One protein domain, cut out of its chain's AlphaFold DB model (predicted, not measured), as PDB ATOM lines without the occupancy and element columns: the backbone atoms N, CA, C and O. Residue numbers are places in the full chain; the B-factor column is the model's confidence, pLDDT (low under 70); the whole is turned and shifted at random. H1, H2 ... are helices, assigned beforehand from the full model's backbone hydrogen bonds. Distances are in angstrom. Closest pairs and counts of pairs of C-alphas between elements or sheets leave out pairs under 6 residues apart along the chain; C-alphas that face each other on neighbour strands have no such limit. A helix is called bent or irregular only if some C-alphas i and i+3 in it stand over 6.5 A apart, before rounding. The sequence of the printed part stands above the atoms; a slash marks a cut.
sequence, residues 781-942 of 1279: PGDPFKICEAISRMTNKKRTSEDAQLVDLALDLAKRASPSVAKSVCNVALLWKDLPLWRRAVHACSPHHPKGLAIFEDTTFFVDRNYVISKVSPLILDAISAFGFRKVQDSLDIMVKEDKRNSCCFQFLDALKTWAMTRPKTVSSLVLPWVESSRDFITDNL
ATOM      1  N   PRO A 781     176.460 119.089 106.071       54.03
ATOM      2  CA  PRO A 781     175.513 120.199 105.942       54.03
ATOM      3  C   PRO A 781     175.219 120.551 104.473       54.03
ATOM      4  O   PRO A 781     174.356 121.378 104.207       54.03
ATOM      5  N   GLY A 782     175.913 119.922 103.522       60.91
ATOM      6  CA  GLY A 782     175.618 119.940 102.107       60.91
ATOM      7  C   GLY A 782     174.623 118.890 101.605       60.91
ATOM      8  O   GLY A 782     174.301 118.980 100.428       60.91
ATOM      9  N   ASP A 783     174.129 117.924 102.393       77.31
ATOM     10  CA  ASP A 783     173.135 116.944 101.911       77.31
ATOM     11  C   ASP A 783     171.699 117.496 102.050       77.31
ATOM     12  O   ASP A 783     171.098 117.438 103.132       77.31
ATOM     13  N   PRO A 784     171.100 118.027 100.965       79.38
ATOM     14  CA  PRO A 784     169.797 118.665 101.049       79.38
ATOM     15  C   PRO A 784     168.666 117.669 101.330       79.38
ATOM     16  O   PRO A 784     167.623 118.075 101.842       79.38
ATOM     17  N   PHE A 785     168.833 116.376 101.027       83.12
ATOM     18  CA  PHE A 785     167.751 115.398 101.162       83.12
ATOM     19  C   PHE A 785     167.455 115.085 102.626       83.12
ATOM     20  O   PHE A 785     166.287 115.079 103.019       83.12
ATOM     21  N   LYS A 786     168.488 114.912 103.460       81.75
ATOM     22  CA  LYS A 786     168.304 114.688 104.906       81.75
ATOM     23  C   LYS A 786     167.719 115.910 105.612       81.75
ATOM     24  O   LYS A 786     166.882 115.769 106.504       81.75
ATOM     25  N   ILE A 787     168.128 117.109 105.194       83.69
ATOM     26  CA  ILE A 787     167.568 118.369 105.701       83.69
ATOM     27  C   ILE A 787     166.077 118.458 105.344       83.69
ATOM     28  O   ILE A 787     165.245 118.692 106.222       83.69
ATOM     29  N   CYS A 788     165.716 118.189 104.086       87.00
ATOM     30  CA  CYS A 788     164.322 118.164 103.640       87.00
ATOM     31  C   CYS A 788     163.498 117.087 104.364       87.00
ATOM     32  O   CYS A 788     162.348 117.337 104.732       87.00
ATOM     33  N   GLU A 789     164.070 115.910 104.630       85.69
ATOM     34  CA  GLU A 789     163.416 114.859 105.416       85.69
ATOM     35  C   GLU A 789     163.112 115.331 106.845       85.69
ATOM     36  O   GLU A 789     161.997 115.140 107.336       85.69
ATOM     37  N   ALA A 790     164.065 115.998 107.503       84.00
ATOM     38  CA  ALA A 790     163.858 116.557 108.835       84.00
ATOM     39  C   ALA A 790     162.770 117.644 108.847       84.00
ATOM     40  O   ALA A 790     161.898 117.618 109.716       84.00
ATOM     41  N   ILE A 791     162.771 118.545 107.857       87.88
ATOM     42  CA  ILE A 791     161.733 119.575 107.681       87.88
ATOM     43  C   ILE A 791     160.358 118.934 107.462       87.88
ATOM     44  O   ILE A 791     159.371 119.346 108.065       87.88
ATOM     45  N   SER A 792     160.287 117.870 106.663       85.50
ATOM     46  CA  SER A 792     159.026 117.187 106.342       85.50
ATOM     47  C   SER A 792     158.384 116.486 107.548       85.50
ATOM     48  O   SER A 792     157.197 116.170 107.513       85.50
ATOM     49  N   ARG A 793     159.144 116.248 108.626       84.94
ATOM     50  CA  ARG A 793     158.644 115.672 109.887       84.94
ATOM     51  C   ARG A 793     158.141 116.729 110.881       84.94
ATOM     52  O   ARG A 793     157.650 116.361 111.949       84.94
ATOM     53  N   MET A 794     158.252 118.024 110.568       87.25
ATOM     54  CA  MET A 794     157.771 119.095 111.442       87.25
ATOM     55  C   MET A 794     156.242 119.071 111.570       87.25
ATOM     56  O   MET A 794     155.514 119.043 110.582       87.25
ATOM     57  N   THR A 795     155.746 119.136 112.807       83.75
ATOM     58  CA  THR A 795     154.304 119.203 113.121       83.75
ATOM     59  C   THR A 795     153.921 120.461 113.909       83.75
ATOM     60  O   THR A 795     152.743 120.706 114.182       83.75
ATOM     61  N   ASN A 796     154.908 121.297 114.247       82.25
ATOM     62  CA  ASN A 796     154.726 122.519 115.019       82.25
ATOM     63  C   ASN A 796     153.952 123.565 114.209       82.25
ATOM     64  O   ASN A 796     154.402 124.006 113.156       82.25
ATOM     65  N   LYS A 797     152.814 124.033 114.736       78.94
ATOM     66  CA  LYS A 797     152.012 125.101 114.105       78.94
ATOM     67  C   LYS A 797     152.619 126.503 114.243       78.94
ATOM     68  O   LYS A 797     152.152 127.429 113.589       78.94
ATOM     69  N   LYS A 798     153.609 126.685 115.121       77.38
ATOM     70  CA  LYS A 798     154.306 127.960 115.343       77.38
ATOM     71  C   LYS A 798     155.796 127.793 115.063       77.38
ATOM     72  O   LYS A 798     156.388 126.808 115.497       77.38
ATOM     73  N   ARG A 799     156.374 128.788 114.387       82.25
ATOM     74  CA  ARG A 799     157.797 128.876 114.044       82.25
ATOM     75  C   ARG A 799     158.656 128.968 115.309       82.25
ATOM     76  O   ARG A 799     158.492 129.905 116.091       82.25
ATOM     77  N   THR A 800     159.573 128.019 115.493       83.75
ATOM     78  CA  THR A 800     160.645 128.104 116.497       83.75
ATOM     79  C   THR A 800     161.923 128.668 115.865       83.75
ATOM     80  O   THR A 800     162.056 128.687 114.640       83.75
ATOM     81  N   SER A 801     162.870 129.144 116.681       77.88
ATOM     82  CA  SER A 801     164.157 129.647 116.170       77.88
ATOM     83  C   SER A 801     164.986 128.551 115.492       77.88
ATOM     84  O   SER A 801     165.688 128.837 114.529       77.88
ATOM     85  N   GLU A 802     164.910 127.309 115.976       77.19
ATOM     86  CA  GLU A 802     165.649 126.177 115.402       77.19
ATOM     87  C   GLU A 802     165.031 125.726 114.071       77.19
ATOM     88  O   GLU A 802     165.748 125.574 113.083       77.19
ATOM     89  N   ASP A 803     163.698 125.605 114.008       84.06
ATOM     90  CA  ASP A 803     162.998 125.245 112.769       84.06
ATOM     91  C   ASP A 803     163.226 126.304 111.676       84.06
ATOM     92  O   ASP A 803     163.386 125.972 110.503       84.06
ATOM     93  N   ALA A 804     163.286 127.584 112.062       84.44
ATOM     94  CA  ALA A 804     163.600 128.688 111.161       84.44
ATOM     95  C   ALA A 804     164.995 128.557 110.537       84.44
ATOM     96  O   ALA A 804     165.123 128.684 109.324       84.44
ATOM     97  N   GLN A 805     166.016 128.268 111.351       82.88
ATOM     98  CA  GLN A 805     167.388 128.089 110.871       82.88
ATOM     99  C   GLN A 805     167.519 126.868 109.956       82.88
ATOM    100  O   GLN A 805     168.227 126.933 108.958       82.88
ATOM    101  N   LEU A 806     166.813 125.773 110.261       84.50
ATOM    102  CA  LEU A 806     166.810 124.584 109.405       84.50
ATOM    103  C   LEU A 806     166.171 124.870 108.038       84.50
ATOM    104  O   LEU A 806     166.663 124.403 107.014       84.50
ATOM    105  N   VAL A 807     165.091 125.659 108.022       88.94
ATOM    106  CA  VAL A 807     164.445 126.118 106.788       88.94
ATOM    107  C   VAL A 807     165.354 127.059 105.995       88.94
ATOM    108  O   VAL A 807     165.469 126.887 104.784       88.94
ATOM    109  N   ASP A 808     166.019 128.017 106.644       88.06
ATOM    110  CA  ASP A 808     166.956 128.923 105.967       88.06
ATOM    111  C   ASP A 808     168.155 128.142 105.382       88.06
ATOM    112  O   ASP A 808     168.487 128.337 104.217       88.06
ATOM    113  N   LEU A 809     168.699 127.155 106.107       84.00
ATOM    114  CA  LEU A 809     169.739 126.254 105.591       84.00
ATOM    115  C   LEU A 809     169.264 125.454 104.364       84.00
ATOM    116  O   LEU A 809     170.013 125.278 103.406       84.00
ATOM    117  N   ALA A 810     168.020 124.967 104.367       87.62
ATOM    118  CA  ALA A 810     167.460 124.283 103.202       87.62
ATOM    119  C   ALA A 810     167.353 125.215 101.987       87.62
ATOM    120  O   ALA A 810     167.636 124.790 100.867       87.62
ATOM    121  N   LEU A 811     166.976 126.479 102.205       88.88
ATOM    122  CA  LEU A 811     166.905 127.493 101.153       88.88
ATOM    123  C   LEU A 811     168.291 127.841 100.592       88.88
ATOM    124  O   LEU A 811     168.415 127.982  99.377       88.88
ATOM    125  N   ASP A 812     169.335 127.884 101.422       86.25
ATOM    126  CA  ASP A 812     170.719 128.077 100.958       86.25
ATOM    127  C   ASP A 812     171.189 126.926 100.045       86.25
ATOM    128  O   ASP A 812     171.988 127.114  99.125       86.25
ATOM    129  N   LEU A 813     170.639 125.725 100.246       83.62
ATOM    130  CA  LEU A 813     170.904 124.541  99.428       83.62
ATOM    131  C   LEU A 813     169.940 124.380  98.242       83.62
ATOM    132  O   LEU A 813     170.064 123.403  97.493       83.62
ATOM    133  N   ALA A 814     169.009 125.317  98.022       84.62
ATOM    134  CA  ALA A 814     167.979 125.218  96.985       84.62
ATOM    135  C   ALA A 814     168.566 124.932  95.596       84.62
ATOM    136  O   ALA A 814     168.042 124.091  94.874       84.62
ATOM    137  N   LYS A 815     169.716 125.528  95.253       82.25
ATOM    138  CA  LYS A 815     170.409 125.288  93.974       82.25
ATOM    139  C   LYS A 815     170.769 123.814  93.736       82.25
ATOM    140  O   LYS A 815     170.814 123.379  92.588       82.25
ATOM    141  N   ARG A 816     171.046 123.046  94.796       79.81
ATOM    142  CA  ARG A 816     171.456 121.632  94.711       79.81
ATOM    143  C   ARG A 816     170.264 120.672  94.670       79.81
ATOM    144  O   ARG A 816     170.392 119.598  94.093       79.81
ATOM    145  N   ALA A 817     169.121 121.039  95.257       80.69
ATOM    146  CA  ALA A 817     167.938 120.173  95.326       80.69
ATOM    147  C   ALA A 817     166.607 120.943  95.361       80.69
ATOM    148  O   ALA A 817     165.784 120.756  96.261       80.69
ATOM    149  N   SER A 818     166.367 121.771  94.344       86.31
ATOM    150  CA  SER A 818     165.202 122.661  94.271       86.31
ATOM    151  C   SER A 818     163.843 121.983  94.532       86.31
ATOM    152  O   SER A 818     163.076 122.550  95.306       86.31
ATOM    153  N   PRO A 819     163.512 120.793  93.969       87.06
ATOM    154  CA  PRO A 819     162.203 120.166  94.179       87.06
ATOM    155  C   PRO A 819     161.984 119.718  95.621       87.06
ATOM    156  O   PRO A 819     160.953 120.018  96.218       87.06
ATOM    157  N   SER A 820     162.975 119.046  96.213       86.81
ATOM    158  CA  SER A 820     162.908 118.584  97.600       86.81
ATOM    159  C   SER A 820     162.763 119.765  98.557       86.81
ATOM    160  O   SER A 820     161.875 119.764  99.408       86.81
ATOM    161  N   VAL A 821     163.575 120.811  98.361       90.00
ATOM    162  CA  VAL A 821     163.533 122.026  99.185       90.00
ATOM    163  C   VAL A 821     162.200 122.749  99.015       90.00
ATOM    164  O   VAL A 821     161.556 123.069 100.013       90.00
ATOM    165  N   ALA A 822     161.739 122.960  97.778       91.81
ATOM    166  CA  ALA A 822     160.462 123.620  97.516       91.81
ATOM    167  C   ALA A 822     159.306 122.854  98.162       91.81
ATOM    168  O   ALA A 822     158.536 123.445  98.915       91.81
ATOM    169  N   LYS A 823     159.218 121.537  97.942       90.69
ATOM    170  CA  LYS A 823     158.167 120.687  98.511       90.69
ATOM    171  C   LYS A 823     158.175 120.729 100.039       90.69
ATOM    172  O   LYS A 823     157.121 120.929 100.643       90.69
ATOM    173  N   SER A 824     159.331 120.565 100.679       91.75
ATOM    174  CA  SER A 824     159.427 120.539 102.144       91.75
ATOM    175  C   SER A 824     159.177 121.913 102.772       91.75
ATOM    176  O   SER A 824     158.356 122.024 103.683       91.75
ATOM    177  N   VAL A 825     159.807 122.977 102.266       94.00
ATOM    178  CA  VAL A 825     159.658 124.331 102.828       94.00
ATOM    179  C   VAL A 825     158.265 124.902 102.561       94.00
ATOM    180  O   VAL A 825     157.686 125.523 103.449       94.00
ATOM    181  N   CYS A 826     157.671 124.655 101.389       94.56
ATOM    182  CA  CYS A 826     156.313 125.119 101.089       94.56
ATOM    183  C   CYS A 826     155.247 124.412 101.938       94.56
ATOM    184  O   CYS A 826     154.300 125.061 102.380       94.56
ATOM    185  N   ASN A 827     155.418 123.117 102.236       93.12
ATOM    186  CA  ASN A 827     154.575 122.421 103.217       93.12
ATOM    187  C   ASN A 827     154.631 123.107 104.590       93.12
ATOM    188  O   ASN A 827     153.598 123.344 105.217       93.12
ATOM    189  N   VAL A 828     155.831 123.478 105.038       93.50
ATOM    190  CA  VAL A 828     156.017 124.187 106.310       93.50
ATOM    191  C   VAL A 828     155.447 125.608 106.262       93.50
ATOM    192  O   VAL A 828     154.806 126.043 107.216       93.50
ATOM    193  N   ALA A 829     155.575 126.312 105.136       94.56
ATOM    194  CA  ALA A 829     154.949 127.616 104.935       94.56
ATOM    195  C   ALA A 829     153.416 127.541 105.061       94.56
ATOM    196  O   ALA A 829     152.808 128.401 105.699       94.56
ATOM    197  N   LEU A 830     152.785 126.489 104.526       93.94
ATOM    198  CA  LEU A 830     151.350 126.234 104.705       93.94
ATOM    199  C   LEU A 830     151.005 125.902 106.162       93.94
ATOM    200  O   LEU A 830     150.041 126.450 106.703       93.94
ATOM    201  N   LEU A 831     151.815 125.064 106.820       92.75
ATOM    202  CA  LEU A 831     151.647 124.700 108.231       92.75
ATOM    203  C   LEU A 831     151.693 125.928 109.155       92.75
ATOM    204  O   LEU A 831     150.875 126.046 110.071       92.75
ATOM    205  N   TRP A 832     152.619 126.854 108.898       93.06
ATOM    206  CA  TRP A 832     152.794 128.096 109.660       93.06
ATOM    207  C   TRP A 832     151.916 129.251 109.172       93.06
ATOM    208  O   TRP A 832     151.863 130.290 109.830       93.06
ATOM    209  N   LYS A 833     151.207 129.077 108.048       93.25
ATOM    210  CA  LYS A 833     150.474 130.139 107.338       93.25
ATOM    211  C   LYS A 833     151.362 131.355 107.011       93.25
ATOM    212  O   LYS A 833     150.912 132.497 107.091       93.25
ATOM    213  N   ASP A 834     152.608 131.101 106.616       93.81
ATOM    214  CA  ASP A 834     153.638 132.105 106.321       93.81
ATOM    215  C   ASP A 834     153.774 132.321 104.800       93.81
ATOM    216  O   ASP A 834     154.493 131.609 104.098       93.81
ATOM    217  N   LEU A 835     153.050 133.317 104.277       94.38
ATOM    218  CA  LEU A 835     153.109 133.694 102.860       94.38
ATOM    219  C   LEU A 835     154.503 134.204 102.423       94.38
ATOM    220  O   LEU A 835     154.948 133.817 101.340       94.38
ATOM    221  N   PRO A 836     155.208 135.064 103.190       95.75
ATOM    222  CA  PRO A 836     156.588 135.432 102.874       95.75
ATOM    223  C   PRO A 836     157.520 134.230 102.696       95.75
ATOM    224  O   PRO A 836     158.303 134.216 101.746       95.75
ATOM    225  N   LEU A 837     157.419 133.211 103.556       94.94
ATOM    226  CA  LEU A 837     158.230 131.999 103.436       94.94
ATOM    227  C   LEU A 837     157.891 131.199 102.174       94.94
ATOM    228  O   LEU A 837     158.806 130.778 101.468       94.94
ATOM    229  N   TRP A 838     156.601 131.046 101.853       95.62
ATOM    230  CA  TRP A 838     156.164 130.428 100.593       95.62
ATOM    231  C   TRP A 838     156.811 131.117  99.386       95.62
ATOM    232  O   TRP A 838     157.420 130.465  98.540       95.62
ATOM    233  N   ARG A 839     156.735 132.453  99.336       94.75
ATOM    234  CA  ARG A 839     157.331 133.243  98.251       94.75
ATOM    235  C   ARG A 839     158.841 133.030  98.189       94.75
ATOM    236  O   ARG A 839     159.347 132.709  97.121       94.75
ATOM    237  N   ARG A 840     159.549 133.144  99.319       93.75
ATOM    238  CA  ARG A 840     161.003 132.910  99.389       93.75
ATOM    239  C   ARG A 840     161.389 131.531  98.851       93.75
ATOM    240  O   ARG A 840     162.344 131.447  98.089       93.75
ATOM    241  N   ALA A 841     160.642 130.484  99.197       93.31
ATOM    242  CA  ALA A 841     160.910 129.126  98.732       93.31
ATOM    243  C   ALA A 841     160.732 128.973  97.218       93.31
ATOM    244  O   ALA A 841     161.623 128.452  96.552       93.31
ATOM    245  N   VAL A 842     159.628 129.478  96.657       92.94
ATOM    246  CA  VAL A 842     159.407 129.452  95.201       92.94
ATOM    247  C   VAL A 842     160.488 130.262  94.477       92.94
ATOM    248  O   VAL A 842     161.124 129.753  93.562       92.94
ATOM    249  N   HIS A 843     160.779 131.480  94.942       90.69
ATOM    250  CA  HIS A 843     161.819 132.332  94.360       90.69
ATOM    251  C   HIS A 843     163.220 131.705  94.404       90.69
ATOM    252  O   HIS A 843     163.972 131.855  93.447       90.69
ATOM    253  N   ALA A 844     163.581 131.020  95.492       89.81
ATOM    254  CA  ALA A 844     164.881 130.367  95.614       89.81
ATOM    255  C   ALA A 844     164.985 129.106  94.740       89.81
ATOM    256  O   ALA A 844     166.064 128.788  94.245       89.81
ATOM    257  N   CYS A 845     163.882 128.382  94.533       89.25
ATOM    258  CA  CYS A 845     163.905 127.088  93.851       89.25
ATOM    259  C   CYS A 845     163.606 127.157  92.341       89.25
ATOM    260  O   CYS A 845     164.108 126.310  91.602       89.25
ATOM    261  N   SER A 846     162.815 128.125  91.865       86.56
ATOM    262  CA  SER A 846     162.406 128.213  90.449       86.56
ATOM    263  C   SER A 846     163.547 128.521  89.453       86.56
ATOM    264  O   SER A 846     163.589 127.849  88.421       86.56
ATOM    265  N   PRO A 847     164.503 129.443  89.722       78.19
ATOM    266  CA  PRO A 847     165.528 129.839  88.738       78.19
ATOM    267  C   PRO A 847     166.621 128.785  88.476       78.19
ATOM    268  O   PRO A 847     167.366 128.860  87.497       78.19
ATOM    269  N   HIS A 848     166.778 127.800  89.363       68.00
ATOM    270  CA  HIS A 848     167.880 126.840  89.311       68.00
ATOM    271  C   HIS A 848     167.466 125.552  88.568       68.00
ATOM    272  O   HIS A 848     166.971 124.609  89.175       68.00
ATOM    273  N   HIS A 849     167.681 125.549  87.242       54.03
ATOM    274  CA  HIS A 849     167.851 124.404  86.318       54.03
ATOM    275  C   HIS A 849     166.902 123.178  86.439       54.03
ATOM    276  O   HIS A 849     167.058 122.372  87.359       54.03
ATOM    277  N   PRO A 850     166.128 122.819  85.390       54.94
ATOM    278  CA  PRO A 850     165.097 123.566  84.663       54.94
ATOM    279  C   PRO A 850     163.738 123.348  85.363       54.94
ATOM    280  O   PRO A 850     163.037 122.386  85.053       54.94
ATOM    281  N   LYS A 851     163.418 124.126  86.403       66.69
ATOM    282  CA  LYS A 851     162.442 123.645  87.395       66.69
ATOM    283  C   LYS A 851     161.238 124.530  87.670       66.69
ATOM    284  O   LYS A 851     160.476 124.120  88.524       66.69
ATOM    285  N   GLY A 852     161.009 125.640  86.957       85.31
ATOM    286  CA  GLY A 852     159.841 126.527  87.124       85.31
ATOM    287  C   GLY A 852     158.609 125.885  87.787       85.31
ATOM    288  O   GLY A 852     158.427 126.067  88.991       85.31
ATOM    289  N   LEU A 853     157.828 125.077  87.061       88.31
ATOM    290  CA  LEU A 853     156.750 124.241  87.618       88.31
ATOM    291  C   LEU A 853     157.268 122.909  88.188       88.31
ATOM    292  O   LEU A 853     156.675 122.360  89.119       88.31
ATOM    293  N   ALA A 854     158.398 122.413  87.679       85.44
ATOM    294  CA  ALA A 854     159.020 121.159  88.110       85.44
ATOM    295  C   ALA A 854     159.439 121.107  89.595       85.44
ATOM    296  O   ALA A 854     159.667 120.023  90.130       85.44
ATOM    297  N   ILE A 855     159.511 122.241  90.301       88.19
ATOM    298  CA  ILE A 855     159.771 122.279  91.750       88.19
ATOM    299  C   ILE A 855     158.701 121.539  92.569       88.19
ATOM    300  O   ILE A 855     158.959 121.178  93.715       88.19
ATOM    301  N   PHE A 856     157.511 121.313  92.004       87.44
ATOM    302  CA  PHE A 856     156.415 120.591  92.654       87.44
ATOM    303  C   PHE A 856     156.087 119.245  91.995       87.44
ATOM    304  O   PHE A 856     155.036 118.667  92.287       87.44
ATOM    305  N   GLU A 857     156.972 118.738  91.137       80.19
ATOM    306  CA  GLU A 857     156.857 117.412  90.530       80.19
ATOM    307  C   GLU A 857     157.504 116.343  91.425       80.19
ATOM    308  O   GLU A 857     158.516 116.584  92.082       80.19
ATOM    309  N   ASP A 858     156.936 115.133  91.443       65.00
ATOM    310  CA  ASP A 858     157.482 113.975  92.169       65.00
ATOM    311  C   ASP A 858     158.638 113.319  91.385       65.00
ATOM    312  O   ASP A 858     158.622 112.125  91.093       65.00
ATOM    313  N   THR A 859     159.655 114.098  91.009       58.75
ATOM    314  CA  THR A 859     160.853 113.589  90.326       58.75
ATOM    315  C   THR A 859     162.056 113.659  91.260       58.75
ATOM    316  O   THR A 859     162.533 114.724  91.649       58.75
ATOM    317  N   THR A 860     162.542 112.491  91.684       52.62
ATOM    318  CA  THR A 860     163.543 112.393  92.754       52.62
ATOM    319  C   THR A 860     164.958 112.755  92.307       52.62
ATOM    320  O   THR A 860     165.752 113.139  93.160       52.62
ATOM    321  N   PHE A 861     165.282 112.708  91.005       50.69
ATOM    322  CA  PHE A 861     166.660 112.949  90.535       50.69
ATOM    323  C   PHE A 861     166.791 113.586  89.142       50.69
ATOM    324  O   PHE A 861     167.718 114.365  88.928       50.69
ATOM    325  N   PHE A 862     165.855 113.345  88.220       57.19
ATOM    326  CA  PHE A 862     165.898 113.896  86.862       57.19
ATOM    327  C   PHE A 862     164.533 114.457  86.479       57.19
ATOM    328  O   PHE A 862     163.517 113.801  86.701       57.19
ATOM    329  N   VAL A 863     164.509 115.669  85.915       59.75
ATOM    330  CA  VAL A 863     163.302 116.195  85.270       59.75
ATOM    331  C   VAL A 863     163.106 115.362  84.012       59.75
ATOM    332  O   VAL A 863     163.876 115.495  83.060       59.75
ATOM    333  N   ASP A 864     162.134 114.454  84.046       64.31
ATOM    334  CA  ASP A 864     161.746 113.692  82.868       64.31
ATOM    335  C   ASP A 864     161.210 114.677  81.826       64.31
ATOM    336  O   ASP A 864     160.244 115.406  82.071       64.31
ATOM    337  N   ARG A 865     161.879 114.744  80.671       63.03
ATOM    338  CA  ARG A 865     161.463 115.621  79.572       63.03
ATOM    339  C   ARG A 865     160.090 115.205  79.039       63.03
ATOM    340  O   ARG A 865     159.315 116.068  78.649       63.03
ATOM    341  N   ASN A 866     159.734 113.927  79.151       67.81
ATOM    342  CA  ASN A 866     158.437 113.401  78.731       67.81
ATOM    343  C   ASN A 866     157.363 113.486  79.829       67.81
ATOM    344  O   ASN A 866     156.290 112.898  79.689       67.81
ATOM    345  N   TYR A 867     157.627 114.197  80.931       73.56
ATOM    346  CA  TYR A 867     156.660 114.341  82.012       73.56
ATOM    347  C   TYR A 867     155.414 115.114  81.560       73.56
ATOM    348  O   TYR A 867     155.502 116.225  81.038       73.56
ATOM    349  N   VAL A 868     154.239 114.538  81.824       79.00
ATOM    350  CA  VAL A 868     152.942 115.137  81.488       79.00
ATOM    351  C   VAL A 868     152.230 115.609  82.753       79.00
ATOM    352  O   VAL A 868     151.893 114.812  83.636       79.00
ATOM    353  N   ILE A 869     151.918 116.904  82.816       83.62
ATOM    354  CA  ILE A 869     151.119 117.486  83.899       83.62
ATOM    355  C   ILE A 869     149.639 117.199  83.631       83.62
ATOM    356  O   ILE A 869     148.957 117.916  82.909       83.62
ATOM    357  N   SER A 870     149.115 116.142  84.251       83.31
ATOM    358  CA  SER A 870     147.683 115.803  84.165       83.31
ATOM    359  C   SER A 870     146.819 116.494  85.227       83.31
ATOM    360  O   SER A 870     145.601 116.596  85.071       83.31
ATOM    361  N   LYS A 871     147.422 116.948  86.335       87.25
ATOM    362  CA  LYS A 871     146.745 117.617  87.457       87.25
ATOM    363  C   LYS A 871     147.661 118.660  88.091       87.25
ATOM    364  O   LYS A 871     148.869 118.464  88.168       87.25
ATOM    365  N   VAL A 872     147.066 119.734  88.610       89.69
ATOM    366  CA  VAL A 872     147.786 120.743  89.401       89.69
ATOM    367  C   VAL A 872     148.259 120.131  90.722       89.69
ATOM    368  O   VAL A 872     147.494 119.423  91.381       89.69
ATOM    369  N   SER A 873     149.501 120.430  91.120       90.62
ATOM    370  CA  SER A 873     150.068 119.959  92.387       90.62
ATOM    371  C   SER A 873     149.174 120.341  93.580       90.62
ATOM    372  O   SER A 873     148.788 121.511  93.689       90.62
ATOM    373  N   PRO A 874     148.875 119.407  94.506       91.44
ATOM    374  CA  PRO A 874     148.083 119.695  95.701       91.44
ATOM    375  C   PRO A 874     148.621 120.879  96.506       91.44
ATOM    376  O   PRO A 874     147.841 121.709  96.948       91.44
ATOM    377  N   LEU A 875     149.947 121.030  96.591       91.81
ATOM    378  CA  LEU A 875     150.597 122.141  97.292       91.81
ATOM    379  C   LEU A 875     150.195 123.515  96.748       91.81
ATOM    380  O   LEU A 875     149.950 124.441  97.519       91.81
ATOM    381  N   ILE A 876     150.103 123.649  95.422       94.06
ATOM    382  CA  ILE A 876     149.676 124.895  94.775       94.06
ATOM    383  C   ILE A 876     148.207 125.171  95.109       94.06
ATOM    384  O   ILE A 876     147.841 126.298  95.445       94.06
ATOM    385  N   LEU A 877     147.359 124.141  95.050       93.50
ATOM    386  CA  LEU A 877     145.933 124.267  95.357       93.50
ATOM    387  C   LEU A 877     145.691 124.610  96.835       93.50
ATOM    388  O   LEU A 877     144.835 125.447  97.145       93.50
ATOM    389  N   ASP A 878     146.469 124.015  97.735       93.94
ATOM    390  CA  ASP A 878     146.443 124.289  99.170       93.94
ATOM    391  C   ASP A 878     146.915 125.717  99.463       93.94
ATOM    392  O   ASP A 878     146.288 126.414 100.260       93.94
ATOM    393  N   ALA A 879     147.935 126.214  98.757       95.06
ATOM    394  CA  ALA A 879     148.377 127.604  98.860       95.06
ATOM    395  C   ALA A 879     147.333 128.605  98.365       95.06
ATOM    396  O   ALA A 879     147.072 129.603  99.042       95.06
ATOM    397  N   ILE A 880     146.680 128.335  97.229       93.94
ATOM    398  CA  ILE A 880     145.572 129.171  96.744       93.94
ATOM    399  C   ILE A 880     144.434 129.183  97.773       93.94
ATOM    400  O   ILE A 880     143.855 130.239  98.031       93.94
ATOM    401  N   SER A 881     144.146 128.039  98.395       91.44
ATOM    402  CA  SER A 881     143.097 127.908  99.412       91.44
ATOM    403  C   SER A 881     143.457 128.606 100.731       91.44
ATOM    404  O   SER A 881     142.594 129.229 101.347       91.44
ATOM    405  N   ALA A 882     144.719 128.537 101.161       93.19
ATOM    406  CA  ALA A 882     145.191 129.098 102.427       93.19
ATOM    407  C   ALA A 882     145.457 130.611 102.363       93.19
ATOM    408  O   ALA A 882     145.153 131.330 103.316       93.19
ATOM    409  N   PHE A 883     146.024 131.104 101.256       95.56
ATOM    410  CA  PHE A 883     146.485 132.493 101.124       95.56
ATOM    411  C   PHE A 883     145.629 133.348 100.181       95.56
ATOM    412  O   PHE A 883     145.625 134.576 100.307       95.56
ATOM    413  N   GLY A 884     144.888 132.720  99.265       93.56
ATOM    414  CA  GLY A 884     144.117 133.380  98.212       93.56
ATOM    415  C   GLY A 884     144.929 133.628  96.935       93.56
ATOM    416  O   GLY A 884     146.108 133.976  96.983       93.56
ATOM    417  N   PHE A 885     144.267 133.510  95.776       94.44
ATOM    418  CA  PHE A 885     144.914 133.547  94.457       94.44
ATOM    419  C   PHE A 885     145.779 134.794  94.221       94.44
ATOM    420  O   PHE A 885     146.954 134.652  93.914       94.44
ATOM    421  N   ARG A 886     145.256 136.009  94.466       94.00
ATOM    422  CA  ARG A 886     146.012 137.264  94.248       94.00
ATOM    423  C   ARG A 886     147.341 137.322  95.006       94.00
ATOM    424  O   ARG A 886     148.261 137.988  94.560       94.00
ATOM    425  N   LYS A 887     147.442 136.663  96.164       94.25
ATOM    426  CA  LYS A 887     148.670 136.670  96.972       94.25
ATOM    427  C   LYS A 887     149.705 135.657  96.482       94.25
ATOM    428  O   LYS A 887     150.897 135.870  96.704       94.25
ATOM    429  N   VAL A 888     149.254 134.574  95.852       94.38
ATOM    430  CA  VAL A 888     150.103 133.504  95.300       94.38
ATOM    431  C   VAL A 888     150.422 133.750  93.821       94.38
ATOM    432  O   VAL A 888     151.379 133.177  93.319       94.38
ATOM    433  N   GLN A 889     149.679 134.634  93.147       94.50
ATOM    434  CA  GLN A 889     149.841 134.966  91.729       94.50
ATOM    435  C   GLN A 889     151.299 135.269  91.358       94.50
ATOM    436  O   GLN A 889     151.803 134.635  90.443       94.50
ATOM    437  N   ASP A 890     152.004 136.110  92.126       93.56
ATOM    438  CA  ASP A 890     153.426 136.418  91.882       93.56
ATOM    439  C   ASP A 890     154.299 135.147  91.835       93.56
ATOM    440  O   ASP A 890     155.197 135.021  91.008       93.56
ATOM    441  N   SER A 891     154.023 134.173  92.712       94.12
ATOM    442  CA  SER A 891     154.728 132.886  92.729       94.12
ATOM    443  C   SER A 891     154.390 132.036  91.505       94.12
ATOM    444  O   SER A 891     155.284 131.408  90.944       94.12
ATOM    445  N   LEU A 892     153.123 132.034  91.071       94.38
ATOM    446  CA  LEU A 892     152.706 131.325  89.860       94.38
ATOM    447  C   LEU A 892     153.325 131.944  88.605       94.38
ATOM    448  O   LEU A 892     153.785 131.208  87.738       94.38
ATOM    449  N   ASP A 893     153.391 133.276  88.539       93.19
ATOM    450  CA  ASP A 893     154.025 134.007  87.443       93.19
ATOM    451  C   ASP A 893     155.483 133.583  87.278       93.19
ATOM    452  O   ASP A 893     155.919 133.301  86.168       93.19
ATOM    453  N   ILE A 894     156.233 133.498  88.377       92.00
ATOM    454  CA  ILE A 894     157.637 133.071  88.347       92.00
ATOM    455  C   ILE A 894     157.750 131.616  87.911       92.00
ATOM    456  O   ILE A 894     158.547 131.308  87.035       92.00
ATOM    457  N   MET A 895     156.936 130.726  88.479       92.94
ATOM    458  CA  MET A 895     156.964 129.307  88.119       92.94
ATOM    459  C   MET A 895     156.708 129.097  86.625       92.94
ATOM    460  O   MET A 895     157.412 128.308  86.008       92.94
ATOM    461  N   VAL A 896     155.743 129.814  86.043       92.56
ATOM    462  CA  VAL A 896     155.422 129.727  84.611       92.56
ATOM    463  C   VAL A 896     156.499 130.391  83.747       92.56
ATOM    464  O   VAL A 896     156.898 129.826  82.736       92.56
ATOM    465  N   LYS A 897     157.012 131.567  84.135       89.50
ATOM    466  CA  LYS A 897     158.018 132.311  83.350       89.50
ATOM    467  C   LYS A 897     159.396 131.645  83.332       89.50
ATOM    468  O   LYS A 897     160.105 131.750  82.326       89.50
ATOM    469  N   GLU A 898     159.759 130.992  84.437       89.38
ATOM    470  CA  GLU A 898     161.044 130.310  84.637       89.38
ATOM    471  C   GLU A 898     161.022 128.833  84.205       89.38
ATOM    472  O   GLU A 898     162.081 128.202  84.125       89.38
ATOM    473  N   ASP A 899     159.850 128.240  83.930       88.44
ATOM    474  CA  ASP A 899     159.810 126.885  83.375       88.44
ATOM    475  C   ASP A 899     160.216 126.922  81.899       88.44
ATOM    476  O   ASP A 899     159.693 127.684  81.088       88.44
ATOM    477  N   LYS A 900     161.201 126.094  81.551       86.19
ATOM    478  CA  LYS A 900     161.747 126.026  80.191       86.19
ATOM    479  C   LYS A 900     160.937 125.106  79.278       86.19
ATOM    480  O   LYS A 900     161.235 125.029  78.093       86.19
ATOM    481  N   ARG A 901     159.960 124.385  79.830       88.25
ATOM    482  CA  ARG A 901     159.194 123.347  79.148       88.25
ATOM    483  C   ARG A 901     157.877 123.908  78.645       88.25
ATOM    484  O   ARG A 901     156.948 124.100  79.435       88.25
ATOM    485  N   ASN A 902     157.791 124.148  77.337       90.69
ATOM    486  CA  ASN A 902     156.604 124.746  76.729       90.69
ATOM    487  C   ASN A 902     155.373 123.862  76.995       90.69
ATOM    488  O   ASN A 902     154.402 124.324  77.596       90.69
ATOM    489  N   SER A 903     155.445 122.568  76.663       91.12
ATOM    490  CA  SER A 903     154.354 121.607  76.888       91.12
ATOM    491  C   SER A 903     153.887 121.547  78.338       91.12
ATOM    492  O   SER A 903     152.685 121.614  78.593       91.12
ATOM    493  N   CYS A 904     154.806 121.483  79.306       90.06
ATOM    494  CA  CYS A 904     154.436 121.433  80.721       90.06
ATOM    495  C   CYS A 904     153.717 122.715  81.168       90.06
ATOM    496  O   CYS A 904     152.741 122.638  81.913       90.06
ATOM    497  N   CYS A 905     154.136 123.887  80.682       92.19
ATOM    498  CA  CYS A 905     153.444 125.137  80.982       92.19
ATOM    499  C   CYS A 905     151.992 125.131  80.497       92.19
ATOM    500  O   CYS A 905     151.085 125.427  81.276       92.19
ATOM    501  N   PHE A 906     151.757 124.752  79.237       93.38
ATOM    502  CA  PHE A 906     150.403 124.673  78.682       93.38
ATOM    503  C   PHE A 906     149.551 123.634  79.413       93.38
ATOM    504  O   PHE A 906     148.434 123.938  79.829       93.38
ATOM    505  N   GLN A 907     150.106 122.450  79.674       92.81
ATOM    506  CA  GLN A 907     149.426 121.395  80.427       92.81
ATOM    507  C   GLN A 907     149.047 121.842  81.847       92.81
ATOM    508  O   GLN A 907     147.933 121.583  82.307       92.81
ATOM    509  N   PHE A 908     149.933 122.562  82.544       94.75
ATOM    510  CA  PHE A 908     149.633 123.142  83.853       94.75
ATOM    511  C   PHE A 908     148.500 124.167  83.780       94.75
ATOM    512  O   PHE A 908     147.577 124.119  84.599       94.75
ATOM    513  N   LEU A 909     148.550 125.077  82.805       95.56
ATOM    514  CA  LEU A 909     147.519 126.092  82.602       95.56
ATOM    515  C   LEU A 909     146.159 125.460  82.279       95.56
ATOM    516  O   LEU A 909     145.143 125.891  82.824       95.56
ATOM    517  N   ASP A 910     146.134 124.387  81.488       93.75
ATOM    518  CA  ASP A 910     144.914 123.643  81.161       93.75
ATOM    519  C   ASP A 910     144.363 122.855  82.350       93.75
ATOM    520  O   ASP A 910     143.151 122.871  82.615       93.75
ATOM    521  N   ALA A 911     145.240 122.238  83.144       94.38
ATOM    522  CA  ALA A 911     144.858 121.603  84.398       94.38
ATOM    523  C   ALA A 911     144.294 122.630  85.401       94.38
ATOM    524  O   ALA A 911     143.286 122.364  86.064       94.38
ATOM    525  N   LEU A 912     144.897 123.822  85.490       94.94
ATOM    526  CA  LEU A 912     144.445 124.898  86.371       94.94
ATOM    527  C   LEU A 912     143.129 125.521  85.890       94.94
ATOM    528  O   LEU A 912     142.252 125.778  86.715       94.94
ATOM    529  N   LYS A 913     142.950 125.700  84.576       94.81
ATOM    530  CA  LYS A 913     141.690 126.130  83.951       94.81
ATOM    531  C   LYS A 913     140.563 125.162  84.287       94.81
ATOM    532  O   LYS A 913     139.526 125.583  84.803       94.81
ATOM    533  N   THR A 914     140.796 123.867  84.076       94.94
ATOM    534  CA  THR A 914     139.832 122.800  84.384       94.94
ATOM    535  C   THR A 914     139.470 122.801  85.867       94.94
ATOM    536  O   THR A 914     138.292 122.766  86.225       94.94
ATOM    537  N   TRP A 915     140.464 122.922  86.751       94.31
ATOM    538  CA  TRP A 915     140.227 123.049  88.187       94.31
ATOM    539  C   TRP A 915     139.412 124.306  88.528       94.31
ATOM    540  O   TRP A 915     138.422 124.199  89.251       94.31
ATOM    541  N   ALA A 916     139.770 125.476  87.992       93.62
ATOM    542  CA  ALA A 916     139.118 126.751  88.289       93.62
ATOM    543  C   ALA A 916     137.653 126.792  87.831       93.62
ATOM    544  O   ALA A 916     136.814 127.351  88.536       93.62
ATOM    545  N   MET A 917     137.321 126.151  86.705       93.19
ATOM    546  CA  MET A 917     135.941 126.033  86.213       93.19
ATOM    547  C   MET A 917     135.015 125.295  87.192       93.19
ATOM    548  O   MET A 917     133.819 125.568  87.224       93.19
ATOM    549  N   THR A 918     135.561 124.406  88.029       93.19
ATOM    550  CA  THR A 918     134.792 123.679  89.058       93.19
ATOM    551  C   THR A 918     134.633 124.451  90.375       93.19
ATOM    552  O   THR A 918     134.021 123.946  91.319       93.19
ATOM    553  N   ARG A 919     135.188 125.667  90.483       92.75
ATOM    554  CA  ARG A 919     135.193 126.477  91.712       92.75
ATOM    555  C   ARG A 919     134.155 127.606  91.665       92.75
ATOM    556  O   ARG A 919     133.688 127.980  90.590       92.75
ATOM    557  N   PRO A 920     133.780 128.182  92.826       91.44
ATOM    558  CA  PRO A 920     132.869 129.324  92.871       91.44
ATOM    559  C   PRO A 920     133.364 130.510  92.031       91.44
ATOM    560  O   PRO A 920     134.572 130.728  91.901       91.44
ATOM    561  N   LYS A 921     132.422 131.337  91.544       90.31
ATOM    562  CA  LYS A 921     132.701 132.525  90.709       90.31
ATOM    563  C   LYS A 921     133.752 133.471  91.301       90.31
ATOM    564  O   LYS A 921     134.469 134.129  90.556       90.31
ATOM    565  N   THR A 922     133.867 133.531  92.625       87.56
ATOM    566  CA  THR A 922     134.854 134.357  93.339       87.56
ATOM    567  C   THR A 922     136.305 133.945  93.078       87.56
ATOM    568  O   THR A 922     137.183 134.798  93.114       87.56
ATOM    569  N   VAL A 923     136.562 132.662  92.802       88.44
ATOM    570  CA  VAL A 923     137.897 132.139  92.470       88.44
ATOM    571  C   VAL A 923     138.080 132.082  90.957       88.44
ATOM    572  O   VAL A 923     139.097 132.546  90.447       88.44
ATOM    573  N   SER A 924     137.087 131.575  90.218       92.00
ATOM    574  CA  SER A 924     137.210 131.399  88.764       92.00
ATOM    575  C   SER A 924     137.369 132.721  88.005       92.00
ATOM    576  O   SER A 924     138.164 132.781  87.070       92.00
ATOM    577  N   SER A 925     136.718 133.802  88.450       93.12
ATOM    578  CA  SER A 925     136.874 135.145  87.857       93.12
ATOM    579  C   SER A 925     138.265 135.764  88.038       93.12
ATOM    580  O   SER A 925     138.595 136.709  87.330       93.12
ATOM    581  N   LEU A 926     139.078 135.248  88.967       93.88
ATOM    582  CA  LEU A 926     140.459 135.693  89.166       93.88
ATOM    583  C   LEU A 926     141.454 134.814  88.400       93.88
ATOM    584  O   LEU A 926     142.416 135.332  87.847       93.88
ATOM    585  N   VAL A 927     141.219 133.497  88.369       94.38
ATOM    586  CA  VAL A 927     142.157 132.525  87.783       94.38
ATOM    587  C   VAL A 927     142.063 132.480  86.258       94.38
ATOM    588  O   VAL A 927     143.094 132.445  85.599       94.38
ATOM    589  N   LEU A 928     140.854 132.483  85.682       95.50
ATOM    590  CA  LEU A 928     140.678 132.297  84.234       95.50
ATOM    591  C   LEU A 928     141.337 133.410  83.393       95.50
ATOM    592  O   LEU A 928     142.083 133.054  82.483       95.50
ATOM    593  N   PRO A 929     141.185 134.712  83.720       96.25
ATOM    594  CA  PRO A 929     141.869 135.769  82.969       96.25
ATOM    595  C   PRO A 929     143.396 135.686  83.080       96.25
ATOM    596  O   PRO A 929     144.111 135.998  82.133       96.25
ATOM    597  N   TRP A 930     143.908 135.245  84.235       96.56
ATOM    598  CA  TRP A 930     145.341 135.036  84.419       96.56
ATOM    599  C   TRP A 930     145.857 133.870  83.573       96.56
ATOM    600  O   TRP A 930     146.928 133.983  82.983       96.56
ATOM    601  N   VAL A 931     145.095 132.774  83.470       96.38
ATOM    602  CA  VAL A 931     145.451 131.639  82.608       96.38
ATOM    603  C   VAL A 931     145.523 132.075  81.147       96.38
ATOM    604  O   VAL A 931     146.488 131.733  80.472       96.38
ATOM    605  N   GLU A 932     144.540 132.842  80.671       94.25
ATOM    606  CA  GLU A 932     144.523 133.366  79.298       94.25
ATOM    607  C   GLU A 932     145.731 134.272  79.039       94.25
ATOM    608  O   GLU A 932     146.533 133.979  78.158       94.25
ATOM    609  N   SER A 933     145.959 135.269  79.901       95.31
ATOM    610  CA  SER A 933     147.129 136.151  79.794       95.31
ATOM    611  C   SER A 933     148.465 135.402  79.885       95.31
ATOM    612  O   SER A 933     149.441 135.825  79.265       95.31
ATOM    613  N   SER A 934     148.536 134.317  80.659       95.25
ATOM    614  CA  SER A 934     149.744 133.489  80.765       95.25
ATOM    615  C   SER A 934     149.962 132.640  79.516       95.25
ATOM    616  O   SER A 934     151.107 132.476  79.105       95.25
ATOM    617  N   ARG A 935     148.892 132.121  78.893       94.44
ATOM    618  CA  ARG A 935     148.987 131.409  77.609       94.44
ATOM    619  C   ARG A 935     149.518 132.342  76.528       94.44
ATOM    620  O   ARG A 935     150.501 131.982  75.891       94.44
ATOM    621  N   ASP A 936     148.945 133.539  76.406       92.50
ATOM    622  CA  ASP A 936     149.389 134.546  75.433       92.50
ATOM    623  C   ASP A 936     150.874 134.884  75.631       92.50
ATOM    624  O   ASP A 936     151.667 134.817  74.695       92.50
ATOM    625  N   PHE A 937     151.286 135.128  76.882       93.81
ATOM    626  CA  PHE A 937     152.687 135.398  77.206       93.81
ATOM    627  C   PHE A 937     153.626 134.268  76.762       93.81
ATOM    628  O   PHE A 937     154.689 134.549  76.213       93.81
ATOM    629  N   ILE A 938     153.268 133.003  77.002       92.81
ATOM    630  CA  ILE A 938     154.117 131.860  76.635       92.81
ATOM    631  C   ILE A 938     154.164 131.684  75.120       92.81
ATOM    632  O   ILE A 938     155.233 131.422  74.576       92.81
ATOM    633  N   THR A 939     153.036 131.866  74.431       91.75
ATOM    634  CA  THR A 939     152.967 131.820  72.966       91.75
ATOM    635  C   THR A 939     153.857 132.880  72.306       91.75
ATOM    636  O   THR A 939     154.472 132.595  71.278       91.75
ATOM    637  N   ASP A 940     153.983 134.058  72.917       91.19
ATOM    638  CA  ASP A 940     154.858 135.141  72.447       91.19
ATOM    639  C   ASP A 940     156.329 134.989  72.893       91.19
ATOM    640  O   ASP A 940     157.183 135.771  72.478       91.19
ATOM    641  N   ASN A 941     156.637 134.025  73.772       91.69
ATOM    642  CA  ASN A 941     157.959 133.844  74.384       91.69
ATOM    643  C   ASN A 941     158.381 132.365  74.440       91.69
ATOM    644  O   ASN A 941     158.888 131.898  75.472       91.69
ATOM    645  N   LEU A 942     158.181 131.629  73.343       92.25
ATOM    646  CA  LEU A 942     158.488 130.199  73.273       92.25
ATOM    647  C   LEU A 942     159.962 129.924  73.597       92.25
ATOM    648  O   LEU A 942     160.874 130.629  73.162       92.25
TER     649      LEU A 942
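Overview. This is residues 781 to 942 of the 1279 residues of an uncharacterized protein of Steccherinum ochraceum (UniProt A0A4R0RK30). Eight helices stand in a two-row slab, H1, H3, H5 and H7 in one row and H2, H4, H6 and H8 in the other, the chain zigzagging between rows as it moves along the slab; the first row has a gap between H5 and H7. A long loop, residues 846 to 873, joins H4 to H5. The printed part has 162 residues with eight named helices, H1 to H8 in order, and no named strand: all helix. It is compact, with a radius of gyration of the C-alphas of 15.6 A and spans of 43 by 34 by 21 A.

Along the chain. H1, residues 784 to 792, begins with C-alpha 784 at (169.797, 118.665, 101.049). H2 is residues 801 to 812, H3 818 to 832 (20.5 A), H4 835 to 845, H5 874 to 883, H6 885 to 898 (19.2 A), H7 902 to 917 (22.8 A). H8, 921 to 939 (26.9 A), ends with C-alpha 939 at (152.967, 131.820, 72.966). H6 is only just irregular: C-alphas 887 and 890 are 7.0 A apart.

Arrangement. H1 touches H3, the hub; their closest C-alphas, Ser 792 and Ser 824, are 5.4 A apart. H2 to H6 form an up-and-down bundle, each running against the one before. H3 and H4, a hairpin, touch at a shallow tilt of 3 degrees, closest at the C-alphas of Ser 818 and Cys 845, 4.6 A. H5 and H7 are apart. H7 and H8, a hairpin, touch closest at the C-alphas of Ala 916 and Ser 924, 5.0 A. Every O i to N i+4 pair is within hydrogen-bond range in H1 to H5 and H7, against 8 of 10 in H6 and 12 of 15 in H8.

Size, cuts and confidence. The C-alphas of Pro 781 and Lys 921 are farthest apart, 47.1 A. The printed part has no cut; the H4 to H5 link is long. pLDDT is under 70 at residues 781 to 782, 848 to 851 and 858 to 866.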